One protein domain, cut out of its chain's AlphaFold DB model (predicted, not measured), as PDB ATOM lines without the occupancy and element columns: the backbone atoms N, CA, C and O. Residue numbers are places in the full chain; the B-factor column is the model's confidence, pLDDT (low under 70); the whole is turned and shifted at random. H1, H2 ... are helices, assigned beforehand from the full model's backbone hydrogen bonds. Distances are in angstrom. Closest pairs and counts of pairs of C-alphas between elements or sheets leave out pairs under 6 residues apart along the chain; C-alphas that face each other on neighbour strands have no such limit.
ATOM      1  N   PHE A 156     141.978 167.424 106.275       84.69
ATOM      2  CA  PHE A 156     142.433 166.202 105.610       84.69
ATOM      3  C   PHE A 156     142.322 164.985 106.537       84.69
ATOM      4  O   PHE A 156     141.768 163.961 106.136       84.69
ATOM      5  N   GLN A 157     142.778 165.110 107.786       87.31
ATOM      6  CA  GLN A 157     142.685 164.038 108.780       87.31
ATOM      7  C   GLN A 157     141.231 163.656 109.072       87.31
ATOM      8  O   GLN A 157     140.904 162.469 109.090       87.31
ATOM      9  N   LEU A 158     140.334 164.632 109.235       85.19
ATOM     10  CA  LEU A 158     138.918 164.352 109.464       85.19
ATOM     11  C   LEU A 158     138.278 163.631 108.271       85.19
ATOM     12  O   LEU A 158     137.572 162.643 108.460       85.19
ATOM     13  N   ASN A 159     138.577 164.061 107.040       85.31
ATOM     14  CA  ASN A 159     138.128 163.362 105.833       85.31
ATOM     15  C   ASN A 159     138.618 161.917 105.773       85.31
ATOM     16  O   ASN A 159     137.855 161.018 105.421       85.31
ATOM     17  N   GLN A 160     139.880 161.686 106.132       88.19
ATOM     18  CA  GLN A 160     140.447 160.344 106.167       88.19
ATOM     19  C   GLN A 160     139.733 159.457 107.197       88.19
ATOM     20  O   GLN A 160     139.454 158.296 106.900       88.19
ATOM     21  N   ARG A 161     139.396 159.998 108.379       87.62
ATOM     22  CA  ARG A 161     138.628 159.280 109.412       87.62
ATOM     23  C   ARG A 161     137.242 158.882 108.906       87.62
ATOM     24  O   ARG A 161     136.899 157.707 108.980       87.62
ATOM     25  N   VAL A 162     136.493 159.821 108.323       87.88
ATOM     26  CA  VAL A 162     135.165 159.552 107.736       87.88
ATOM     27  C   VAL A 162     135.255 158.486 106.640       87.88
ATOM     28  O   VAL A 162     134.483 157.531 106.649       87.88
ATOM     29  N   ALA A 163     136.215 158.601 105.717       86.25
ATOM     30  CA  ALA A 163     136.383 157.640 104.626       86.25
ATOM     31  C   ALA A 163     136.722 156.227 105.129       86.25
ATOM     32  O   ALA A 163     136.211 155.237 104.599       86.25
ATOM     33  N   LYS A 164     137.564 156.127 106.167       87.75
ATOM     34  CA  LYS A 164     137.906 154.854 106.807       87.75
ATOM     35  C   LYS A 164     136.681 154.221 107.466       87.75
ATOM     36  O   LYS A 164     136.378 153.065 107.181       87.75
ATOM     37  N   GLU A 165     135.956 154.991 108.275       88.12
ATOM     38  CA  GLU A 165     134.741 154.541 108.958       88.12
ATOM     39  C   GLU A 165     133.659 154.079 107.974       88.12
ATOM     40  O   GLU A 165     133.087 153.001 108.136       88.12
ATOM     41  N   LEU A 166     133.442 154.834 106.894       89.88
ATOM     42  CA  LEU A 166     132.504 154.468 105.835       89.88
ATOM     43  C   LEU A 166     132.911 153.162 105.133       89.88
ATOM     44  O   LEU A 166     132.059 152.308 104.872       89.88
ATOM     45  N   SER A 167     134.204 152.982 104.839       87.62
ATOM     46  CA  SER A 167     134.716 151.755 104.214       87.62
ATOM     47  C   SER A 167     134.520 150.536 105.113       87.62
ATOM     48  O   SER A 167     134.096 149.485 104.635       87.62
ATOM     49  N   GLU A 168     134.805 150.672 106.406       87.75
ATOM     50  CA  GLU A 168     134.630 149.607 107.392       87.75
ATOM     51  C   GLU A 168     133.152 149.228 107.554       87.75
ATOM     52  O   GLU A 168     132.818 148.056 107.388       87.75
ATOM     53  N   CYS A 169     132.254 150.205 107.732       89.38
ATOM     54  CA  CYS A 169     130.811 149.948 107.806       89.38
ATOM     55  C   CYS A 169     130.283 149.260 106.537       89.38
ATOM     56  O   CYS A 169     129.490 148.323 106.614       89.38
ATOM     57  N   THR A 170     130.753 149.684 105.359       88.44
ATOM     58  CA  THR A 170     130.352 149.075 104.081       88.44
ATOM     59  C   THR A 170     130.806 147.622 103.988       88.44
ATOM     60  O   THR A 170     130.009 146.759 103.626       88.44
ATOM     61  N   LYS A 171     132.064 147.331 104.343       87.56
ATOM     62  CA  LYS A 171     132.602 145.961 104.343       87.56
ATOM     63  C   LYS A 171     131.829 145.060 105.294       87.56
ATOM     64  O   LYS A 171     131.488 143.937 104.943       87.56
ATOM     65  N   GLU A 172     131.532 145.543 106.492       87.31
ATOM     66  CA  GLU A 172     130.763 144.768 107.458       87.31
ATOM     67  C   GLU A 172     129.342 144.485 106.993       87.31
ATOM     68  O   GLU A 172     128.861 143.364 107.152       87.31
ATOM     69  N   MET A 173     128.686 145.480 106.397       90.25
ATOM     70  CA  MET A 173     127.361 145.296 105.825       90.25
ATOM     71  C   MET A 173     127.404 144.282 104.676       90.25
ATOM     72  O   MET A 173     126.572 143.383 104.627       90.25
ATOM     73  N   GLN A 174     128.402 144.366 103.790       88.94
ATOM     74  CA  GLN A 174     128.614 143.386 102.719       88.94
ATOM     75  C   GLN A 174     128.821 141.971 103.268       88.94
ATOM     76  O   GLN A 174     128.229 141.029 102.747       88.94
ATOM     77  N   ASN A 175     129.594 141.825 104.348       88.19
ATOM     78  CA  ASN A 175     129.797 140.536 105.001       88.19
ATOM     79  C   ASN A 175     128.477 139.956 105.530       88.19
ATOM     80  O   ASN A 175     128.204 138.777 105.315       88.19
ATOM     81  N   LEU A 176     127.641 140.774 106.183       88.06
ATOM     82  CA  LEU A 176     126.322 140.336 106.652       88.06
ATOM     83  C   LEU A 176     125.388 139.980 105.493       88.06
ATOM     84  O   LEU A 176     124.719 138.952 105.547       88.06
ATOM     85  N   VAL A 177     125.367 140.785 104.428       88.69
ATOM     86  CA  VAL A 177     124.580 140.496 103.220       88.69
ATOM     87  C   VAL A 177     125.004 139.163 102.604       88.69
ATOM     88  O   VAL A 177     124.142 138.362 102.251       88.69
ATOM     89  N   GLN A 178     126.307 138.887 102.524       87.69
ATOM     90  CA  GLN A 178     126.820 137.615 102.020       87.69
ATOM     91  C   GLN A 178     126.384 136.432 102.895       87.69
ATOM     92  O   GLN A 178     125.956 135.414 102.360       87.69
ATOM     93  N   VAL A 179     126.441 136.570 104.222       87.06
ATOM     94  CA  VAL A 179     125.961 135.540 105.158       87.06
ATOM     95  C   VAL A 179     124.460 135.281 104.985       87.06
ATOM     96  O   VAL A 179     124.033 134.127 104.923       87.06
ATOM     97  N   CYS A 180     123.653 136.335 104.854       86.38
ATOM     98  CA  CYS A 180     122.220 136.217 104.586       86.38
ATOM     99  C   CYS A 180     121.929 135.528 103.244       86.38
ATOM    100  O   CYS A 180     121.044 134.679 103.189       86.38
ATOM    101  N   LEU A 181     122.670 135.864 102.182       87.50
ATOM    102  CA  LEU A 181     122.543 135.225 100.866       87.50
ATOM    103  C   LEU A 181     122.888 133.735 100.928       87.50
ATOM    104  O   LEU A 181     122.085 132.919 100.490       87.50
ATOM    105  N   GLN A 182     124.020 133.380 101.547       85.25
ATOM    106  CA  GLN A 182     124.414 131.981 101.761       85.25
ATOM    107  C   GLN A 182     123.307 131.205 102.481       85.25
ATOM    108  O   GLN A 182     122.908 130.132 102.039       85.25
ATOM    109  N   SER A 183     122.746 131.800 103.536       82.44
ATOM    110  CA  SER A 183     121.686 131.179 104.333       82.44
ATOM    111  C   SER A 183     120.378 131.018 103.542       82.44
ATOM    112  O   SER A 183     119.694 130.007 103.679       82.44
ATOM    113  N   ALA A 184     120.024 131.993 102.696       82.88
ATOM    114  CA  ALA A 184     118.827 131.955 101.854       82.88
ATOM    115  C   ALA A 184     118.925 130.930 100.710       82.88
ATOM    116  O   ALA A 184     117.916 130.344 100.323       82.88
ATOM    117  N   GLU A 185     120.131 130.692 100.192       85.88
ATOM    118  CA  GLU A 185     120.419 129.673  99.174       85.88
ATOM    119  C   GLU A 185     120.546 128.254  99.765       85.88
ATOM    120  O   GLU A 185     120.735 127.288  99.025       85.88
ATOM    121  N   GLY A 186     120.424 128.107 101.092       76.81
ATOM    122  CA  GLY A 186     120.561 126.830 101.798       76.81
ATOM    123  C   GLY A 186     122.011 126.366 101.982       76.81
ATOM    124  O   GLY A 186     122.238 125.201 102.302       76.81
ATOM    125  N   LEU A 187     122.987 127.255 101.773       78.88
ATOM    126  CA  LEU A 187     124.409 127.005 102.003       78.88
ATOM    127  C   LEU A 187     124.779 127.297 103.462       78.88
ATOM    128  O   LEU A 187     124.199 128.174 104.104       78.88
ATOM    129  N   GLU A 188     125.783 126.590 103.981       78.75
ATOM    130  CA  GLU A 188     126.299 126.856 105.325       78.75
ATOM    131  C   GLU A 188     126.984 128.241 105.362       78.75
ATOM    132  O   GLU A 188     127.920 128.488 104.588       78.75
ATOM    133  N   PRO A 189     126.521 129.175 106.212       82.19
ATOM    134  CA  PRO A 189     127.061 130.524 106.253       82.19
ATOM    135  C   PRO A 189     128.474 130.549 106.837       82.19
ATOM    136  O   PRO A 189     128.808 129.817 107.769       82.19
ATOM    137  N   ASN A 190     129.314 131.459 106.337       82.81
ATOM    138  CA  ASN A 190     130.654 131.646 106.885       82.81
ATOM    139  C   ASN A 190     130.589 132.216 108.317       82.81
ATOM    140  O   ASN A 190     130.411 133.419 108.525       82.81
ATOM    141  N   VAL A 191     130.793 131.343 109.305       80.19
ATOM    142  CA  VAL A 191     130.700 131.665 110.736       80.19
ATOM    143  C   VAL A 191     131.716 132.732 111.162       80.19
ATOM    144  O   VAL A 191     131.395 133.590 111.980       80.19
ATOM    145  N   SER A 192     132.913 132.766 110.569       80.88
ATOM    146  CA  SER A 192     133.911 133.809 110.866       80.88
ATOM    147  C   SER A 192     133.435 135.201 110.440       80.88
ATOM    148  O   SER A 192     133.711 136.189 111.123       80.88
ATOM    149  N   MET A 193     132.698 135.285 109.329       81.06
ATOM    150  CA  MET A 193     132.084 136.533 108.866       81.06
ATOM    151  C   MET A 193     130.867 136.909 109.717       81.06
ATOM    152  O   MET A 193     130.701 138.084 110.050       81.06
ATOM    153  N   LEU A 194     130.057 135.920 110.104       82.56
ATOM    154  CA  LEU A 194     128.891 136.101 110.970       82.56
ATOM    155  C   LEU A 194     129.280 136.575 112.375       82.56
ATOM    156  O   LEU A 194     128.607 137.435 112.918       82.56
ATOM    157  N   LEU A 195     130.383 136.087 112.942       78.25
ATOM    158  CA  LEU A 195     130.873 136.515 114.259       78.25
ATOM    159  C   LEU A 195     131.652 137.836 114.219       78.25
ATOM    160  O   LEU A 195     131.978 138.393 115.265       78.25
ATOM    161  N   GLY A 196     131.950 138.354 113.025       73.25
ATOM    162  CA  GLY A 196     132.569 139.665 112.856       73.25
ATOM    163  C   GLY A 196     133.922 139.807 113.558       73.25
ATOM    164  O   GLY A 196     134.187 140.856 114.135       73.25
ATOM    165  N   ILE A 197     134.772 138.773 113.544       71.00
ATOM    166  CA  ILE A 197     136.075 138.794 114.232       71.00
ATOM    167  C   ILE A 197     136.957 139.903 113.627       71.00
ATOM    168  O   ILE A 197     137.379 139.820 112.473       71.00
ATOM    169  N   ARG A 198     137.226 140.958 114.411       64.94
ATOM    170  CA  ARG A 198     137.998 142.146 114.003       64.94
ATOM    171  C   ARG A 198     139.451 142.065 114.483       64.94
ATOM    172  O   ARG A 198     139.723 141.574 115.573       64.94
ATOM    173  N   SER A 199     140.380 142.653 113.726       45.16
ATOM    174  CA  SER A 199     141.675 143.108 114.256       45.16
ATOM    175  C   SER A 199     141.517 144.555 114.734       45.16
ATOM    176  O   SER A 199     141.124 145.418 113.951       45.16
ATOM    177  N   THR A 211     136.528 176.301 112.177       54.59
ATOM    178  CA  THR A 211     135.391 176.615 111.267       54.59
ATOM    179  C   THR A 211     134.181 175.665 111.233       54.59
ATOM    180  O   THR A 211     134.156 174.653 110.532       54.59
ATOM    181  N   GLU A 212     133.127 176.123 111.906       57.75
ATOM    182  CA  GLU A 212     131.938 175.392 112.353       57.75
ATOM    183  C   GLU A 212     131.196 174.602 111.260       57.75
ATOM    184  O   GLU A 212     130.956 173.415 111.426       57.75
ATOM    185  N   THR A 213     130.883 175.150 110.086       70.44
ATOM    186  CA  THR A 213     129.787 174.554 109.290       70.44
ATOM    187  C   THR A 213     130.119 173.235 108.571       70.44
ATOM    188  O   THR A 213     129.330 172.291 108.601       70.44
ATOM    189  N   GLU A 214     131.269 173.143 107.896       72.06
ATOM    190  CA  GLU A 214     131.636 171.943 107.119       72.06
ATOM    191  C   GLU A 214     132.226 170.849 108.020       72.06
ATOM    192  O   GLU A 214     132.016 169.654 107.800       72.06
ATOM    193  N   GLU A 215     132.955 171.256 109.060       74.94
ATOM    194  CA  GLU A 215     133.534 170.330 110.022       74.94
ATOM    195  C   GLU A 215     132.467 169.710 110.921       74.94
ATOM    196  O   GLU A 215     132.482 168.498 111.129       74.94
ATOM    197  N   GLU A 216     131.494 170.497 111.389       78.69
ATOM    198  CA  GLU A 216     130.349 169.967 112.129       78.69
ATOM    199  C   GLU A 216     129.551 168.977 111.291       78.69
ATOM    200  O   GLU A 216     129.158 167.934 111.807       78.69
ATOM    201  N   ALA A 217     129.354 169.245 109.996       82.31
ATOM    202  CA  ALA A 217     128.698 168.296 109.103       82.31
ATOM    203  C   ALA A 217     129.473 166.968 109.019       82.31
ATOM    204  O   ALA A 217     128.872 165.897 109.103       82.31
ATOM    205  N   ARG A 218     130.811 167.014 108.929       82.56
ATOM    206  CA  ARG A 218     131.658 165.806 108.918       82.56
ATOM    207  C   ARG A 218     131.703 165.090 110.268       82.56
ATOM    208  O   ARG A 218     131.714 163.864 110.289       82.56
ATOM    209  N   LYS A 219     131.712 165.821 111.386       85.00
ATOM    210  CA  LYS A 219     131.641 165.250 112.742       85.00
ATOM    211  C   LYS A 219     130.291 164.577 112.990       85.00
ATOM    212  O   LYS A 219     130.265 163.464 113.502       85.00
ATOM    213  N   ARG A 220     129.190 165.204 112.561       86.62
ATOM    214  CA  ARG A 220     127.849 164.598 112.577       86.62
ATOM    215  C   ARG A 220     127.815 163.327 111.737       86.62
ATOM    216  O   ARG A 220     127.433 162.292 112.259       86.62
ATOM    217  N   LEU A 221     128.339 163.371 110.509       88.12
ATOM    218  CA  LEU A 221     128.446 162.190 109.651       88.12
ATOM    219  C   LEU A 221     129.260 161.062 110.305       88.12
ATOM    220  O   LEU A 221     128.908 159.896 110.173       88.12
ATOM    221  N   LEU A 222     130.340 161.385 111.023       88.75
ATOM    222  CA  LEU A 222     131.104 160.388 111.774       88.75
ATOM    223  C   LEU A 222     130.264 159.759 112.899       88.75
ATOM    224  O   LEU A 222     130.324 158.547 113.091       88.75
ATOM    225  N   GLY A 223     129.462 160.562 113.604       86.81
ATOM    226  CA  GLY A 223     128.494 160.079 114.593       86.81
ATOM    227  C   GLY A 223     127.428 159.168 113.975       86.81
ATOM    228  O   GLY A 223     127.174 158.082 114.493       86.81
ATOM    229  N   ASP A 224     126.881 159.549 112.820       87.69
ATOM    230  CA  ASP A 224     125.912 158.735 112.079       87.69
ATOM    231  C   ASP A 224     126.534 157.398 111.633       87.69
ATOM    232  O   ASP A 224     125.909 156.344 111.748       87.69
ATOM    233  N   LEU A 225     127.795 157.405 111.182       88.69
ATOM    234  CA  LEU A 225     128.534 156.187 110.830       88.69
ATOM    235  C   LEU A 225     128.766 155.275 112.040       88.69
ATOM    236  O   LEU A 225     128.599 154.060 111.930       88.69
ATOM    237  N   GLN A 226     129.087 155.841 113.205       88.12
ATOM    238  CA  GLN A 226     129.196 155.071 114.447       88.12
ATOM    239  C   GLN A 226     127.856 154.439 114.838       88.12
ATOM    240  O   GLN A 226     127.825 153.282 115.259       88.12
ATOM    241  N   GLN A 227     126.745 155.154 114.650       88.19
ATOM    242  CA  GLN A 227     125.409 154.609 114.880       88.19
ATOM    243  C   GLN A 227     125.072 153.486 113.888       88.19
ATOM    244  O   GLN A 227     124.538 152.450 114.287       88.19
ATOM    245  N   ILE A 228     125.423 153.637 112.607       89.62
ATOM    246  CA  ILE A 228     125.280 152.570 111.606       89.62
ATOM    247  C   ILE A 228     126.079 151.335 112.027       89.62
ATOM    248  O   ILE A 228     125.547 150.227 111.969       89.62
ATOM    249  N   ARG A 229     127.319 151.505 112.498       88.50
ATOM    250  CA  ARG A 229     128.136 150.393 112.996       88.50
ATOM    251  C   ARG A 229     127.474 149.678 114.177       88.50
ATOM    252  O   ARG A 229     127.399 148.455 114.166       88.50
ATOM    253  N   GLN A 230     126.923 150.415 115.142       88.88
ATOM    254  CA  GLN A 230     126.166 149.816 116.250       88.88
ATOM    255  C   GLN A 230     124.950 149.025 115.750       88.88
ATOM    256  O   GLN A 230     124.714 147.907 116.198       88.88
ATOM    257  N   ASN A 231     124.209 149.560 114.778       90.38
ATOM    258  CA  ASN A 231     123.069 148.860 114.184       90.38
ATOM    259  C   ASN A 231     123.494 147.581 113.441       90.38
ATOM    260  O   ASN A 231     122.797 146.571 113.523       90.38
ATOM    261  N   ILE A 232     124.637 147.603 112.745       90.62
ATOM    262  CA  ILE A 232     125.241 146.417 112.118       90.62
ATOM    263  C   ILE A 232     125.586 145.369 113.182       90.62
ATOM    264  O   ILE A 232     125.281 144.194 112.992       90.62
ATOM    265  N   ASP A 233     126.195 145.773 114.300       88.44
ATOM    266  CA  ASP A 233     126.544 144.862 115.396       88.44
ATOM    267  C   ASP A 233     125.284 144.243 116.041       88.44
ATOM    268  O   ASP A 233     125.253 143.037 116.289       88.44
ATOM    269  N   ILE A 234     124.212 145.024 116.232       90.06
ATOM    270  CA  ILE A 234     122.908 144.530 116.718       90.06
ATOM    271  C   ILE A 234     122.303 143.522 115.731       90.06
ATOM    272  O   ILE A 234     121.883 142.432 116.125       90.06
ATOM    273  N   LEU A 235     122.283 143.853 114.436       90.69
ATOM    274  CA  LEU A 235     121.772 142.963 113.392       90.69
ATOM    275  C   LEU A 235     122.567 141.653 113.338       90.69
ATOM    276  O   LEU A 235     121.981 140.577 113.216       90.69
ATOM    277  N   ARG A 236     123.894 141.739 113.464       91.19
ATOM    278  CA  ARG A 236     124.786 140.580 113.540       91.19
ATOM    279  C   ARG A 236     124.439 139.681 114.723       91.19
ATOM    280  O   ARG A 236     124.411 138.465 114.548       91.19
ATOM    281  N   GLY A 237     124.141 140.265 115.884       87.50
ATOM    282  CA  GLY A 237     123.658 139.539 117.061       87.50
ATOM    283  C   GLY A 237     122.392 138.741 116.754       87.50
ATOM    284  O   GLY A 237     122.397 137.521 116.859       87.50
ATOM    285  N   HIS A 238     121.359 139.401 116.226       89.12
ATOM    286  CA  HIS A 238     120.104 138.732 115.864       89.12
ATOM    287  C   HIS A 238     120.269 137.616 114.820       89.12
ATOM    288  O   HIS A 238     119.607 136.582 114.909       89.12
ATOM    289  N   LEU A 239     121.126 137.817 113.814       87.81
ATOM    290  CA  LEU A 239     121.423 136.787 112.814       87.81
ATOM    291  C   LEU A 239     122.173 135.602 113.428       87.81
ATOM    292  O   LEU A 239     121.868 134.458 113.100       87.81
ATOM    293  N   SER A 240     123.117 135.873 114.328       88.50
ATOM    294  CA  SER A 240     123.873 134.838 115.038       88.50
ATOM    295  C   SER A 240     122.965 134.017 115.950       88.50
ATOM    296  O   SER A 240     123.047 132.791 115.926       88.50
ATOM    297  N   ASP A 241     122.056 134.668 116.676       89.06
ATOM    298  CA  ASP A 241     121.078 134.005 117.543       89.06
ATOM    299  C   ASP A 241     120.152 133.092 116.730       89.06
ATOM    300  O   ASP A 241     120.007 131.912 117.043       89.06
ATOM    301  N   LYS A 242     119.600 133.591 115.615       85.94
ATOM    302  CA  LYS A 242     118.776 132.772 114.711       85.94
ATOM    303  C   LYS A 242     119.542 131.602 114.106       85.94
ATOM    304  O   LYS A 242     118.981 130.519 113.946       85.94
ATOM    305  N   TYR A 243     120.803 131.813 113.735       85.44
ATOM    306  CA  TYR A 243     121.644 130.734 113.234       85.44
ATOM    307  C   TYR A 243     121.857 129.667 114.315       85.44
ATOM    308  O   TYR A 243     121.663 128.482 114.048       85.44
ATOM    309  N   ALA A 244     122.162 130.076 115.549       85.75
ATOM    310  CA  ALA A 244     122.310 129.170 116.684       85.75
ATOM    311  C   ALA A 244     121.014 128.396 116.989       85.75
ATOM    312  O   ALA A 244     121.069 127.184 117.200       85.75
ATOM    313  N   GLU A 245     119.848 129.051 116.943       84.44
ATOM    314  CA  GLU A 245     118.536 128.399 117.071       84.44
ATOM    315  C   GLU A 245     118.293 127.374 115.954       84.44
ATOM    316  O   GLU A 245     117.860 126.255 116.223       84.44
ATOM    317  N   SER A 246     118.589 127.722 114.697       81.00
ATOM    318  CA  SER A 246     118.411 126.824 113.548       81.00
ATOM    319  C   SER A 246     119.319 125.596 113.627       81.00
ATOM    320  O   SER A 246     118.868 124.482 113.360       81.00
ATOM    321  N   VAL A 247     120.589 125.784 113.990       80.50
ATOM    322  CA  VAL A 247     121.538 124.681 114.194       80.50
ATOM    323  C   VAL A 247     121.092 123.816 115.378       80.50
ATOM    324  O   VAL A 247     121.070 122.593 115.265       80.50
ATOM    325  N   GLY A 248     120.651 124.430 116.481       77.00
ATOM    326  CA  GLY A 248     120.126 123.724 117.653       77.00
ATOM    327  C   GLY A 248     118.870 122.894 117.356       77.00
ATOM    328  O   GLY A 248     118.791 121.738 117.765       77.00
ATOM    329  N   ASN A 249     117.920 123.436 116.590       72.81
ATOM    330  CA  ASN A 249     116.685 122.743 116.208       72.81
ATOM    331  C   ASN A 249     116.938 121.573 115.236       72.81
ATOM    332  O   ASN A 249     116.332 120.509 115.393       72.81
ATOM    333  N   ASN A 250     117.872 121.729 114.289       61.53
ATOM    334  CA  ASN A 250     118.309 120.642 113.402       61.53
ATOM    335  C   ASN A 250     119.085 119.535 114.144       61.53
ATOM    336  O   ASN A 250     119.094 118.396 113.687       61.53
ATOM    337  N   CYS A 251     119.699 119.831 115.295       56.41
ATOM    338  CA  CYS A 251     120.342 118.822 116.146       56.41
ATOM    339  C   CYS A 251     119.364 118.010 117.017       56.41
ATOM    340  O   CYS A 251     119.759 116.967 117.528       56.41
ATOM    341  N   ILE A 252     118.111 118.451 117.201       51.16
ATOM    342  CA  ILE A 252     117.098 117.751 118.024       51.16
ATOM    343  C   ILE A 252     116.189 116.835 117.172       51.16
ATOM    344  O   ILE A 252     115.487 115.985 117.715       51.16
ATOM    345  N   THR A 253     116.205 116.967 115.839       48.38
ATOM    346  CA  THR A 253     115.313 116.230 114.915       48.38
ATOM    347  C   THR A 253     115.994 115.151 114.057       48.38
ATOM    348  O   THR A 253     115.520 114.856 112.962       48.38
TER     349      THR A 253
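What this domain is: This is residues 156 to 199 and 211 to 253 of the 254 residues of the protein "Putative centrosomal protein" of Stichopus japonicus (UniProt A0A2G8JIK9). Two long helices, H1 and H3, lie side by side and run the same way; after H1 the chain folds back and the short H2 packs on H1 residues 175 to 179. The last residues of H3 stick out, from 244 on. The 87 printed residues, with three named helices in the order H1, H2, H3, are all helix by class and form a loose rod, with radius of gyration of the C-alphas 17.0 A and spans of 64 by 23 by 16 A.

Where its parts are: Find C-alpha 156 at (142.433, 166.202, 105.610); from there H1, residues 156 to 184, runs 41.8 A. H2 is residues 191 to 194. H3, residues 212 to 252, runs 59.8 A to (117.098, 117.751, 118.024).

How they stand to each other: Look at the closest C-alphas of H1 and H3, Val 162 and Leu 222, 5.8 A apart; the helices touch at a shallow tilt of 21 degrees, through H3 residues 218 to 236 alone. H2 touches H1, closest C-alphas Met 193 and Asn 175, 6.0 A. H2 only just touches H3, with 3 pairs of C-alphas within 8 A, the closest Leu 194 and Ser 240, 6.6 A. In H1 and H3 every O i to N i+4 pair is within hydrogen-bond range; H2 is too short for one.

The domain as a whole: Residues 200 to 210 are cut out, with 34.2 A between C-alphas 199 and 211. The link from H1 to H2 is short. Confidence is under 70 at residues 198 to 199, 211 to 212 and 250 to 253.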